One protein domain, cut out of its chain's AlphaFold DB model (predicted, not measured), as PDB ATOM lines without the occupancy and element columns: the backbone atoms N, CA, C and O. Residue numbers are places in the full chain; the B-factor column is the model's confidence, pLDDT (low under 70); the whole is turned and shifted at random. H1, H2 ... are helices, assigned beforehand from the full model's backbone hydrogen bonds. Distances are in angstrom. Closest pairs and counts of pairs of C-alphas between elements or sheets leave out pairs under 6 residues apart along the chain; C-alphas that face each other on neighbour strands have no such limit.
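What this domain is: This is residues 5 to 84 of the 85 residues of an uncharacterized protein of Phytophthora cactorum (UniProt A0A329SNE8). Three separate helices stand in a loose, open row: H3, the longest, at one end, H2 in the middle, crosswise near H3, and H1 at the far end, tied on by the long strand-free link of residues 21 to 41. The 80 printed residues hold H1, H2 and H3 in that order, with no named strand: all helix. The whole is loose, with a radius of gyration of the C-alphas of 16.5 A and spans of 43 by 33 by 22 A.

Where its parts are: Find C-alpha 64 at (-15.463, -2.434, -24.370); from there H3, residues 64 to 82, runs 27.2 A to C-alpha 82 at (-42.463, -3.430, -20.839). H2 is residues 42 to 54, 18.9 A long. H1, residues 6 to 20, runs 21.3 A from C-alpha 6 at (-14.893, -28.246, -28.300).

How they stand to each other: Look at Ile 44 and Ile 67, whose C-alphas, 7.5 A apart, are the closest of H2 and H3; these helices are close but not clearly touching. Their lines are only just about perpendicular, at 72 degrees. H1 is apart from both. In H1, H2 and H3 every O i to N i+4 pair is within hydrogen-bond range.

The domain as a whole: The C-alphas of Lys 5 and Val 84, the two farthest apart, are 46.7 A apart. The printed part has no cut; H1 to H2 is a long link, H2 to H3 a short one. Look for pLDDT under 70 at residues 5 to 7 and 82 to 84.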
ATOM      1  N   LYS A   5     -11.140 -30.446 -27.867       55.72
ATOM      2  CA  LYS A   5     -12.420 -31.136 -27.571       55.72
ATOM      3  C   LYS A   5     -13.666 -30.390 -28.071       55.72
ATOM      4  O   LYS A   5     -14.558 -31.026 -28.624       55.72
ATOM      5  N   ILE A   6     -13.711 -29.062 -27.951       60.59
ATOM      6  CA  ILE A   6     -14.893 -28.246 -28.300       60.59
ATOM      7  C   ILE A   6     -15.253 -28.329 -29.799       60.59
ATOM      8  O   ILE A   6     -16.426 -28.544 -30.110       60.59
ATOM      9  N   PRO A   7     -14.291 -28.278 -30.747       68.12
ATOM     10  CA  PRO A   7     -14.609 -28.392 -32.173       68.12
ATOM     11  C   PRO A   7     -15.190 -29.760 -32.558       68.12
ATOM     12  O   PRO A   7     -16.054 -29.841 -33.430       68.12
ATOM     13  N   LYS A   8     -14.744 -30.838 -31.894       75.56
ATOM     14  CA  LYS A   8     -15.225 -32.206 -32.148       75.56
ATOM     15  C   LYS A   8     -16.661 -32.402 -31.664       75.56
ATOM     16  O   LYS A   8     -17.461 -32.989 -32.385       75.56
ATOM     17  N   VAL A   9     -16.994 -31.867 -30.487       79.50
ATOM     18  CA  VAL A   9     -18.361 -31.916 -29.943       79.50
ATOM     19  C   VAL A   9     -19.324 -31.154 -30.854       79.50
ATOM     20  O   VAL A   9     -20.331 -31.716 -31.274       79.50
ATOM     21  N   MET A  10     -18.976 -29.927 -31.256       79.81
ATOM     22  CA  MET A  10     -19.810 -29.132 -32.167       79.81
ATOM     23  C   MET A  10     -19.984 -29.794 -33.541       79.81
ATOM     24  O   MET A  10     -21.071 -29.758 -34.113       79.81
ATOM     25  N   ALA A  11     -18.942 -30.444 -34.067       80.31
ATOM     26  CA  ALA A  11     -19.047 -31.207 -35.310       80.31
ATOM     27  C   ALA A  11     -20.002 -32.408 -35.179       80.31
ATOM     28  O   ALA A  11     -20.782 -32.664 -36.095       80.31
ATOM     29  N   GLY A  12     -19.972 -33.116 -34.044       84.50
ATOM     30  CA  GLY A  12     -20.904 -34.206 -33.753       84.50
ATOM     31  C   GLY A  12     -22.357 -33.732 -33.677       84.50
ATOM     32  O   GLY A  12     -23.228 -34.327 -34.309       84.50
ATOM     33  N   VAL A  13     -22.599 -32.615 -32.981       85.94
ATOM     34  CA  VAL A  13     -23.923 -31.978 -32.872       85.94
ATOM     35  C   VAL A  13     -24.447 -31.564 -34.249       85.94
ATOM     36  O   VAL A  13     -25.563 -31.931 -34.609       85.94
ATOM     37  N   ALA A  14     -23.624 -30.891 -35.058       82.81
ATOM     38  CA  ALA A  14     -23.996 -30.494 -36.415       82.81
ATOM     39  C   ALA A  14     -24.346 -31.707 -37.294       82.81
ATOM     40  O   ALA A  14     -25.366 -31.700 -37.979       82.81
ATOM     41  N   LYS A  15     -23.547 -32.782 -37.227       84.12
ATOM     42  CA  LYS A  15     -23.791 -34.018 -37.986       84.12
ATOM     43  C   LYS A  15     -25.081 -34.728 -37.560       84.12
ATOM     44  O   LYS A  15     -25.688 -35.412 -38.381       84.12
ATOM     45  N   LYS A  16     -25.477 -34.624 -36.287       87.31
ATOM     46  CA  LYS A  16     -26.754 -35.163 -35.795       87.31
ATOM     47  C   LYS A  16     -27.927 -34.331 -36.316       87.31
ATOM     48  O   LYS A  16     -28.816 -34.881 -36.950       87.31
ATOM     49  N   LEU A  17     -27.864 -33.008 -36.152       86.19
ATOM     50  CA  LEU A  17     -28.869 -32.069 -36.669       86.19
ATOM     51  C   LEU A  17     -29.127 -32.258 -38.168       86.19
ATOM     52  O   LEU A  17     -30.273 -32.408 -38.571       86.19
ATOM     53  N   MET A  18     -28.062 -32.321 -38.972       83.62
ATOM     54  CA  MET A  18     -28.152 -32.501 -40.427       83.62
ATOM     55  C   MET A  18     -28.744 -33.847 -40.859       83.62
ATOM     56  O   MET A  18     -29.237 -33.940 -41.973       83.62
ATOM     57  N   ARG A  19     -28.642 -34.897 -40.035       82.81
ATOM     58  CA  ARG A  19     -29.153 -36.234 -40.380       82.81
ATOM     59  C   ARG A  19     -30.563 -36.492 -39.872       82.81
ATOM     60  O   ARG A  19     -31.288 -37.238 -40.510       82.81
ATOM     61  N   GLU A  20     -30.908 -35.939 -38.713       86.12
ATOM     62  CA  GLU A  20     -32.098 -36.360 -37.962       86.12
ATOM     63  C   GLU A  20     -33.153 -35.260 -37.803       86.12
ATOM     64  O   GLU A  20     -34.320 -35.570 -37.598       86.12
ATOM     65  N   VAL A  21     -32.767 -33.982 -37.863       86.12
ATOM     66  CA  VAL A  21     -33.669 -32.859 -37.532       86.12
ATOM     67  C   VAL A  21     -33.981 -32.016 -38.761       86.12
ATOM     68  O   VAL A  21     -35.107 -31.570 -38.965       86.12
ATOM     69  N   LEU A  22     -32.962 -31.767 -39.571       83.06
ATOM     70  CA  LEU A  22     -33.025 -30.884 -40.720       83.06
ATOM     71  C   LEU A  22     -33.466 -31.672 -41.961       83.06
ATOM     72  O   LEU A  22     -32.857 -32.684 -42.294       83.06
ATOM     73  N   LYS A  23     -34.531 -31.211 -42.630       79.38
ATOM     74  CA  LYS A  23     -35.108 -31.883 -43.812       79.38
ATOM     75  C   LYS A  23     -34.296 -31.655 -45.091       79.38
ATOM     76  O   LYS A  23     -34.291 -32.512 -45.969       79.38
ATOM     77  N   ASP A  24     -33.587 -30.530 -45.165       80.12
ATOM     78  CA  ASP A  24     -32.818 -30.115 -46.338       80.12
ATOM     79  C   ASP A  24     -31.306 -30.338 -46.185       80.12
ATOM     80  O   ASP A  24     -30.784 -30.638 -45.109       80.12
ATOM     81  N   LYS A  25     -30.566 -30.153 -47.284       77.06
ATOM     82  CA  LYS A  25     -29.099 -30.163 -47.272       77.06
ATOM     83  C   LYS A  25     -28.570 -28.807 -46.810       77.06
ATOM     84  O   LYS A  25     -28.601 -27.831 -47.552       77.06
ATOM     85  N   TYR A  26     -28.010 -28.769 -45.604       77.69
ATOM     86  CA  TYR A  26     -27.378 -27.570 -45.052       77.69
ATOM     87  C   TYR A  26     -25.862 -27.615 -45.220       77.69
ATOM     88  O   TYR A  26     -25.215 -28.624 -44.933       77.69
ATOM     89  N   MET A  27     -25.277 -26.488 -45.623       78.19
ATOM     90  CA  MET A  27     -23.828 -26.331 -45.664       78.19
ATOM     91  C   MET A  27     -23.309 -25.875 -44.302       78.19
ATOM     92  O   MET A  27     -23.817 -24.927 -43.701       78.19
ATOM     93  N   LYS A  28     -22.247 -26.522 -43.820       76.75
ATOM     94  CA  LYS A  28     -21.537 -26.049 -42.632       76.75
ATOM     95  C   LYS A  28     -20.799 -24.755 -42.968       76.75
ATOM     96  O   LYS A  28     -19.887 -24.770 -43.789       76.75
ATOM     97  N   GLN A  29     -21.125 -23.673 -42.271       80.06
ATOM     98  CA  GLN A  29     -20.344 -22.441 -42.310       80.06
ATOM     99  C   GLN A  29     -19.533 -22.271 -41.027       80.06
ATOM    100  O   GLN A  29     -19.996 -22.565 -39.924       80.06
ATOM    101  N   VAL A  30     -18.293 -21.811 -41.186       78.31
ATOM    102  CA  VAL A  30     -17.438 -21.376 -40.080       78.31
ATOM    103  C   VAL A  30     -17.206 -19.889 -40.261       78.31
ATOM    104  O   VAL A  30     -16.453 -19.471 -41.138       78.31
ATOM    105  N   THR A  31     -17.866 -19.092 -39.431       78.50
ATOM    106  CA  THR A  31     -17.771 -17.635 -39.502       78.50
ATOM    107  C   THR A  31     -16.688 -17.138 -38.559       78.50
ATOM    108  O   THR A  31     -16.642 -17.521 -37.389       78.50
ATOM    109  N   LYS A  32     -15.820 -16.251 -39.054       78.94
ATOM    110  CA  LYS A  32     -14.901 -15.506 -38.194       78.94
ATOM    111  C   LYS A  32     -15.706 -14.458 -37.431       78.94
ATOM    112  O   LYS A  32     -16.124 -13.459 -38.006       78.94
ATOM    113  N   THR A  33     -15.937 -14.703 -36.149       77.00
ATOM    114  CA  THR A  33     -16.589 -13.744 -35.256       77.00
ATOM    115  C   THR A  33     -15.562 -13.055 -34.361       77.00
ATOM    116  O   THR A  33     -14.516 -13.642 -34.070       77.00
ATOM    117  N   PRO A  34     -15.857 -11.840 -33.873       80.88
ATOM    118  CA  PRO A  34     -15.044 -11.174 -32.864       80.88
ATOM    119  C   PRO A  34     -14.824 -12.082 -31.649       80.88
ATOM    120  O   PRO A  34     -15.781 -12.596 -31.067       80.88
ATOM    121  N   THR A  35     -13.567 -12.280 -31.258       80.38
ATOM    122  CA  THR A  35     -13.236 -13.009 -30.032       80.38
ATOM    123  C   THR A  35     -13.538 -12.116 -28.838       80.38
ATOM    124  O   THR A  35     -13.061 -10.980 -28.774       80.38
ATOM    125  N   GLN A  36     -14.313 -12.620 -27.877       81.50
ATOM    126  CA  GLN A  36     -14.525 -11.893 -26.629       81.50
ATOM    127  C   GLN A  36     -13.189 -11.682 -25.908       81.50
ATOM    128  O   GLN A  36     -12.372 -12.598 -25.815       81.50
ATOM    129  N   LYS A  37     -12.974 -10.466 -25.406       80.88
ATOM    130  CA  LYS A  37     -11.786 -10.102 -24.619       80.88
ATOM    131  C   LYS A  37     -12.073 -10.030 -23.116       80.88
ATOM    132  O   LYS A  37     -11.152  -9.845 -22.334       80.88
ATOM    133  N   ASP A  38     -13.338 -10.165 -22.727       83.75
ATOM    134  CA  ASP A  38     -13.806 -10.139 -21.343       83.75
ATOM    135  C   ASP A  38     -14.584 -11.426 -21.001       83.75
ATOM    136  O   ASP A  38     -14.735 -12.318 -21.839       83.75
ATOM    137  N   SER A  39     -15.067 -11.532 -19.761       85.62
ATOM    138  CA  SER A  39     -15.757 -12.719 -19.244       85.62
ATOM    139  C   SER A  39     -17.278 -12.741 -19.463       85.62
ATOM    140  O   SER A  39     -17.915 -13.727 -19.099       85.62
ATOM    141  N   ASN A  40     -17.891 -11.688 -20.021       87.56
ATOM    142  CA  ASN A  40     -19.357 -11.527 -19.995       87.56
ATOM    143  C   ASN A  40     -19.974 -11.028 -21.317       87.56
ATOM    144  O   ASN A  40     -21.191 -10.882 -21.450       87.56
ATOM    145  N   SER A  41     -19.174 -10.717 -22.331       87.62
ATOM    146  CA  SER A  41     -19.673 -10.118 -23.574       87.62
ATOM    147  C   SER A  41     -20.057 -11.135 -24.641       87.62
ATOM    148  O   SER A  41     -20.710 -10.747 -25.608       87.62
ATOM    149  N   PHE A  42     -19.778 -12.433 -24.446       87.50
ATOM    150  CA  PHE A  42     -20.156 -13.491 -25.394       87.50
ATOM    151  C   PHE A  42     -21.617 -13.406 -25.849       87.50
ATOM    152  O   PHE A  42     -21.897 -13.409 -27.044       87.50
ATOM    153  N   ARG A  43     -22.556 -13.279 -24.903       88.38
ATOM    154  CA  ARG A  43     -23.998 -13.253 -25.201       88.38
ATOM    155  C   ARG A  43     -24.372 -12.073 -26.101       88.38
ATOM    156  O   ARG A  43     -25.151 -12.234 -27.030       88.38
ATOM    157  N   ILE A  44     -23.768 -10.908 -25.862       89.62
ATOM    158  CA  ILE A  44     -24.003  -9.703 -26.666       89.62
ATOM    159  C   ILE A  44     -23.437  -9.871 -28.076       89.62
ATOM    160  O   ILE A  44     -24.103  -9.506 -29.042       89.62
ATOM    161  N   LEU A  45     -22.250 -10.466 -28.211       89.00
ATOM    162  CA  LEU A  45     -21.650 -10.746 -29.518       89.00
ATOM    163  C   LEU A  45     -22.493 -11.735 -30.335       89.00
ATOM    164  O   LEU A  45     -22.657 -11.533 -31.536       89.00
ATOM    165  N   VAL A  46     -23.076 -12.753 -29.690       89.00
ATOM    166  CA  VAL A  46     -24.005 -13.693 -30.337       89.00
ATOM    167  C   VAL A  46     -25.272 -12.977 -30.810       89.00
ATOM    168  O   VAL A  46     -25.630 -13.101 -31.979       89.00
ATOM    169  N   CYS A  47     -25.919 -12.174 -29.957       89.56
ATOM    170  CA  CYS A  47     -27.098 -11.402 -30.362       89.56
ATOM    171  C   CYS A  47     -26.783 -10.445 -31.520       89.56
ATOM    172  O   CYS A  47     -27.542 -10.359 -32.481       89.56
ATOM    173  N   ARG A  48     -25.634  -9.763 -31.461       90.50
ATOM    174  CA  ARG A  48     -25.164  -8.863 -32.519       90.50
ATOM    175  C   ARG A  48     -24.891  -9.602 -33.828       90.50
ATOM    176  O   ARG A  48     -25.167  -9.048 -34.885       90.50
ATOM    177  N   TYR A  49     -24.347 -10.821 -33.778       89.62
ATOM    178  CA  TYR A  49     -24.145 -11.643 -34.974       89.62
ATOM    179  C   TYR A  49     -25.477 -11.930 -35.673       89.62
ATOM    180  O   TYR A  49     -25.619 -11.609 -36.851       89.62
ATOM    181  N   PHE A  50     -26.472 -12.426 -34.934       90.69
ATOM    182  CA  PHE A  50     -27.801 -12.672 -35.496       90.69
ATOM    183  C   PHE A  50     -28.458 -11.397 -36.025       90.69
ATOM    184  O   PHE A  50     -29.005 -11.418 -37.124       90.69
ATOM    185  N   TRP A  51     -28.337 -10.276 -35.303       91.88
ATOM    186  CA  TRP A  51     -28.804  -8.979 -35.794       91.88
ATOM    187  C   TRP A  51     -28.147  -8.645 -37.138       91.88
ATOM    188  O   TRP A  51     -28.853  -8.369 -38.098       91.88
ATOM    189  N   SER A  52     -26.821  -8.767 -37.263       91.50
ATOM    190  CA  SER A  52     -26.126  -8.448 -38.520       91.50
ATOM    191  C   SER A  52     -26.507  -9.339 -39.704       91.50
ATOM    192  O   SER A  52     -26.340  -8.924 -40.845       91.50
ATOM    193  N   CYS A  53     -27.019 -10.546 -39.451       90.38
ATOM    194  CA  CYS A  53     -27.562 -11.405 -40.502       90.38
ATOM    195  C   CYS A  53     -28.955 -10.958 -40.968       90.38
ATOM    196  O   CYS A  53     -29.323 -11.238 -42.103       90.38
ATOM    197  N   ALA A  54     -29.726 -10.299 -40.101       92.12
ATOM    198  CA  ALA A  54     -31.099  -9.884 -40.376       92.12
ATOM    199  C   ALA A  54     -31.225  -8.407 -40.793       92.12
ATOM    200  O   ALA A  54     -32.201  -8.039 -41.436       92.12
ATOM    201  N   SER A  55     -30.272  -7.551 -40.410       93.12
ATOM    202  CA  SER A  55     -30.322  -6.110 -40.666       93.12
ATOM    203  C   SER A  55     -28.924  -5.483 -40.717       93.12
ATOM    204  O   SER A  55     -28.026  -5.833 -39.945       93.12
ATOM    205  N   SER A  56     -28.761  -4.504 -41.611       91.06
ATOM    206  CA  SER A  56     -27.560  -3.670 -41.739       91.06
ATOM    207  C   SER A  56     -27.373  -2.687 -40.576       91.06
ATOM    208  O   SER A  56     -26.286  -2.142 -40.411       91.06
ATOM    209  N   GLU A  57     -28.390  -2.499 -39.731       90.75
ATOM    210  CA  GLU A  57     -28.354  -1.595 -38.572       90.75
ATOM    211  C   GLU A  57     -27.591  -2.170 -37.368       90.75
ATOM    212  O   GLU A  57     -27.478  -1.532 -36.318       90.75
ATOM    213  N   ALA A  58     -27.067  -3.391 -37.486       89.81
ATOM    214  CA  ALA A  58     -26.349  -4.031 -36.399       89.81
ATOM    215  C   ALA A  58     -25.087  -3.231 -36.005       89.81
ATOM    216  O   ALA A  58     -24.255  -2.903 -36.857       89.81
ATOM    217  N   PRO A  59     -24.866  -2.973 -34.703       90.62
ATOM    218  CA  PRO A  59     -23.765  -2.133 -34.243       90.62
ATOM    219  C   PRO A  59     -22.393  -2.714 -34.617       90.62
ATOM    220  O   PRO A  59     -22.136  -3.915 -34.478       90.62
ATOM    221  N   THR A  60     -21.488  -1.853 -35.078       90.81
ATOM    222  CA  THR A  60     -20.119  -2.205 -35.506       90.81
ATOM    223  C   THR A  60     -19.050  -1.875 -34.465       90.81
ATOM    224  O   THR A  60     -17.976  -2.472 -34.499       90.81
ATOM    225  N   ASP A  61     -19.342  -0.988 -33.508       91.06
ATOM    226  CA  ASP A  61     -18.443  -0.676 -32.392       91.06
ATOM    227  C   ASP A  61     -18.427  -1.821 -31.371       91.06
ATOM    228  O   ASP A  61     -19.340  -1.993 -30.560       91.06
ATOM    229  N   LEU A  62     -17.356  -2.611 -31.431       88.06
ATOM    230  CA  LEU A  62     -17.106  -3.758 -30.559       88.06
ATOM    231  C   LEU A  62     -16.016  -3.483 -29.517       88.06
ATOM    232  O   LEU A  62     -15.449  -4.416 -28.943       88.06
ATOM    233  N   THR A  63     -15.698  -2.212 -29.268       90.06
ATOM    234  CA  THR A  63     -14.863  -1.834 -28.124       90.06
ATOM    235  C   THR A  63     -15.587  -2.158 -26.813       90.06
ATOM    236  O   THR A  63     -16.811  -2.301 -26.779       90.06
ATOM    237  N   LEU A  64     -14.855  -2.243 -25.696       87.38
ATOM    238  CA  LEU A  64     -15.463  -2.434 -24.370       87.38
ATOM    239  C   LEU A  64     -16.551  -1.374 -24.098       87.38
ATOM    240  O   LEU A  64     -17.640  -1.683 -23.609       87.38
ATOM    241  N   THR A  65     -16.269  -0.124 -24.477       90.56
ATOM    242  CA  THR A  65     -17.194   1.008 -24.365       90.56
ATOM    243  C   THR A  65     -18.410   0.841 -25.273       90.56
ATOM    244  O   THR A  65     -19.536   1.031 -24.811       90.56
ATOM    245  N   GLY A  66     -18.211   0.443 -26.533       91.75
ATOM    246  CA  GLY A  66     -19.284   0.160 -27.486       91.75
ATOM    247  C   GLY A  66     -20.233  -0.930 -26.998       91.75
ATOM    248  O   GLY A  66     -21.451  -0.738 -26.960       91.75
ATOM    249  N   ILE A  67     -19.678  -2.034 -26.494       91.06
ATOM    250  CA  ILE A  67     -20.450  -3.144 -25.921       91.06
ATOM    251  C   ILE A  67     -21.230  -2.692 -24.680       91.06
ATOM    252  O   ILE A  67     -22.408  -3.026 -24.534       91.06
ATOM    253  N   LYS A  68     -20.617  -1.896 -23.793       91.25
ATOM    254  CA  LYS A  68     -21.308  -1.335 -22.620       91.25
ATOM    255  C   LYS A  68     -22.480  -0.446 -23.042       91.25
ATOM    256  O   LYS A  68     -23.574  -0.599 -22.501       91.25
ATOM    257  N   LYS A  69     -22.290   0.436 -24.030       92.50
ATOM    258  CA  LYS A  69     -23.367   1.270 -24.593       92.50
ATOM    259  C   LYS A  69     -24.486   0.416 -25.189       92.50
ATOM    260  O   LYS A  69     -25.656   0.700 -24.948       92.50
ATOM    261  N   LEU A  70     -24.141  -0.644 -25.921       91.50
ATOM    262  CA  LEU A  70     -25.120  -1.556 -26.507       91.50
ATOM    263  C   LEU A  70     -25.975  -2.248 -25.438       91.50
ATOM    264  O   LEU A  70     -27.196  -2.269 -25.569       91.50
ATOM    265  N   ARG A  71     -25.366  -2.734 -24.347       91.75
ATOM    266  CA  ARG A  71     -26.109  -3.318 -23.215       91.75
ATOM    267  C   ARG A  71     -27.149  -2.350 -22.653       91.75
ATOM    268  O   ARG A  71     -28.297  -2.740 -22.465       91.75
ATOM    269  N   TRP A  72     -26.769  -1.092 -22.432       93.69
ATOM    270  CA  TRP A  72     -27.691  -0.067 -21.937       93.69
ATOM    271  C   TRP A  72     -28.814   0.243 -22.927       93.69
ATOM    272  O   TRP A  72     -29.964   0.340 -22.514       93.69
ATOM    273  N   LYS A  73     -28.511   0.337 -24.228       91.06
ATOM    274  CA  LYS A  73     -29.536   0.530 -25.268       91.06
ATOM    275  C   LYS A  73     -30.538  -0.625 -25.306       91.06
ATOM    276  O   LYS A  73     -31.737  -0.376 -25.372       91.06
ATOM    277  N   MET A  74     -30.062  -1.869 -25.226       89.44
ATOM    278  CA  MET A  74     -30.930  -3.052 -25.180       89.44
ATOM    279  C   MET A  74     -31.806  -3.057 -23.925       89.44
ATOM    280  O   MET A  74     -33.005  -3.291 -24.026       89.44
ATOM    281  N   LEU A  75     -31.232  -2.754 -22.755       90.75
ATOM    282  CA  LEU A  75     -31.993  -2.644 -21.511       90.75
ATOM    283  C   LEU A  75     -33.069  -1.557 -21.613       90.75
ATOM    284  O   LEU A  75     -34.222  -1.813 -21.285       90.75
ATOM    285  N   LEU A  76     -32.717  -0.371 -22.118       92.06
ATOM    286  CA  LEU A  76     -33.664   0.724 -22.316       92.06
ATOM    287  C   LEU A  76     -34.802   0.327 -23.264       92.06
ATOM    288  O   LEU A  76     -35.955   0.637 -22.984       92.06
ATOM    289  N   ALA A  77     -34.496  -0.371 -24.360       89.12
ATOM    290  CA  ALA A  77     -35.508  -0.872 -25.284       89.12
ATOM    291  C   ALA A  77     -36.470  -1.854 -24.593       89.12
ATOM    292  O   ALA A  77     -37.678  -1.706 -24.730       89.12
ATOM    293  N   VAL A  78     -35.950  -2.794 -23.793       89.44
ATOM    294  CA  VAL A  78     -36.773  -3.742 -23.019       89.44
ATOM    295  C   VAL A  78     -37.641  -3.030 -21.984       89.44
ATOM    296  O   VAL A  78     -38.795  -3.399 -21.789       89.44
ATOM    297  N   LEU A  79     -37.107  -2.013 -21.307       92.31
ATOM    298  CA  LEU A  79     -37.882  -1.239 -20.341       92.31
ATOM    299  C   LEU A  79     -39.013  -0.470 -21.031       92.31
ATOM    300  O   LEU A  79     -40.129  -0.490 -20.531       92.31
ATOM    301  N   LYS A  80     -38.751   0.123 -22.202       90.94
ATOM    302  CA  LYS A  80     -39.758   0.838 -22.999       90.94
ATOM    303  C   LYS A  80     -40.851  -0.070 -23.562       90.94
ATOM    304  O   LYS A  80     -41.990   0.363 -23.685       90.94
ATOM    305  N   THR A  81     -40.525  -1.313 -23.918       82.38
ATOM    306  CA  THR A  81     -41.530  -2.278 -24.394       82.38
ATOM    307  C   THR A  81     -42.335  -2.893 -23.256       82.38
ATOM    308  O   THR A  81     -43.475  -3.286 -23.468       82.38
ATOM    309  N   ARG A  82     -41.763  -2.973 -22.049       65.25
ATOM    310  CA  ARG A  82     -42.463  -3.430 -20.839       65.25
ATOM    311  C   ARG A  82     -43.260  -2.333 -20.139       65.25
ATOM    312  O   ARG A  82     -44.075  -2.655 -19.288       65.25
ATOM    313  N   SER A  83     -43.034  -1.064 -20.471       58.25
ATOM    314  CA  SER A  83     -43.759   0.080 -19.910       58.25
ATOM    315  C   SER A  83     -45.052   0.416 -20.664       58.25
ATOM    316  O   SER A  83     -45.447   1.579 -20.697       58.25
ATOM    317  N   VAL A  84     -45.696  -0.568 -21.294       49.88
ATOM    318  CA  VAL A  84     -47.057  -0.403 -21.820       49.88
ATOM    319  C   VAL A  84     -48.026  -0.790 -20.691       49.88
ATOM    320  O   VAL A  84     -47.862  -1.894 -20.166       49.88
TER     321      VAL A  84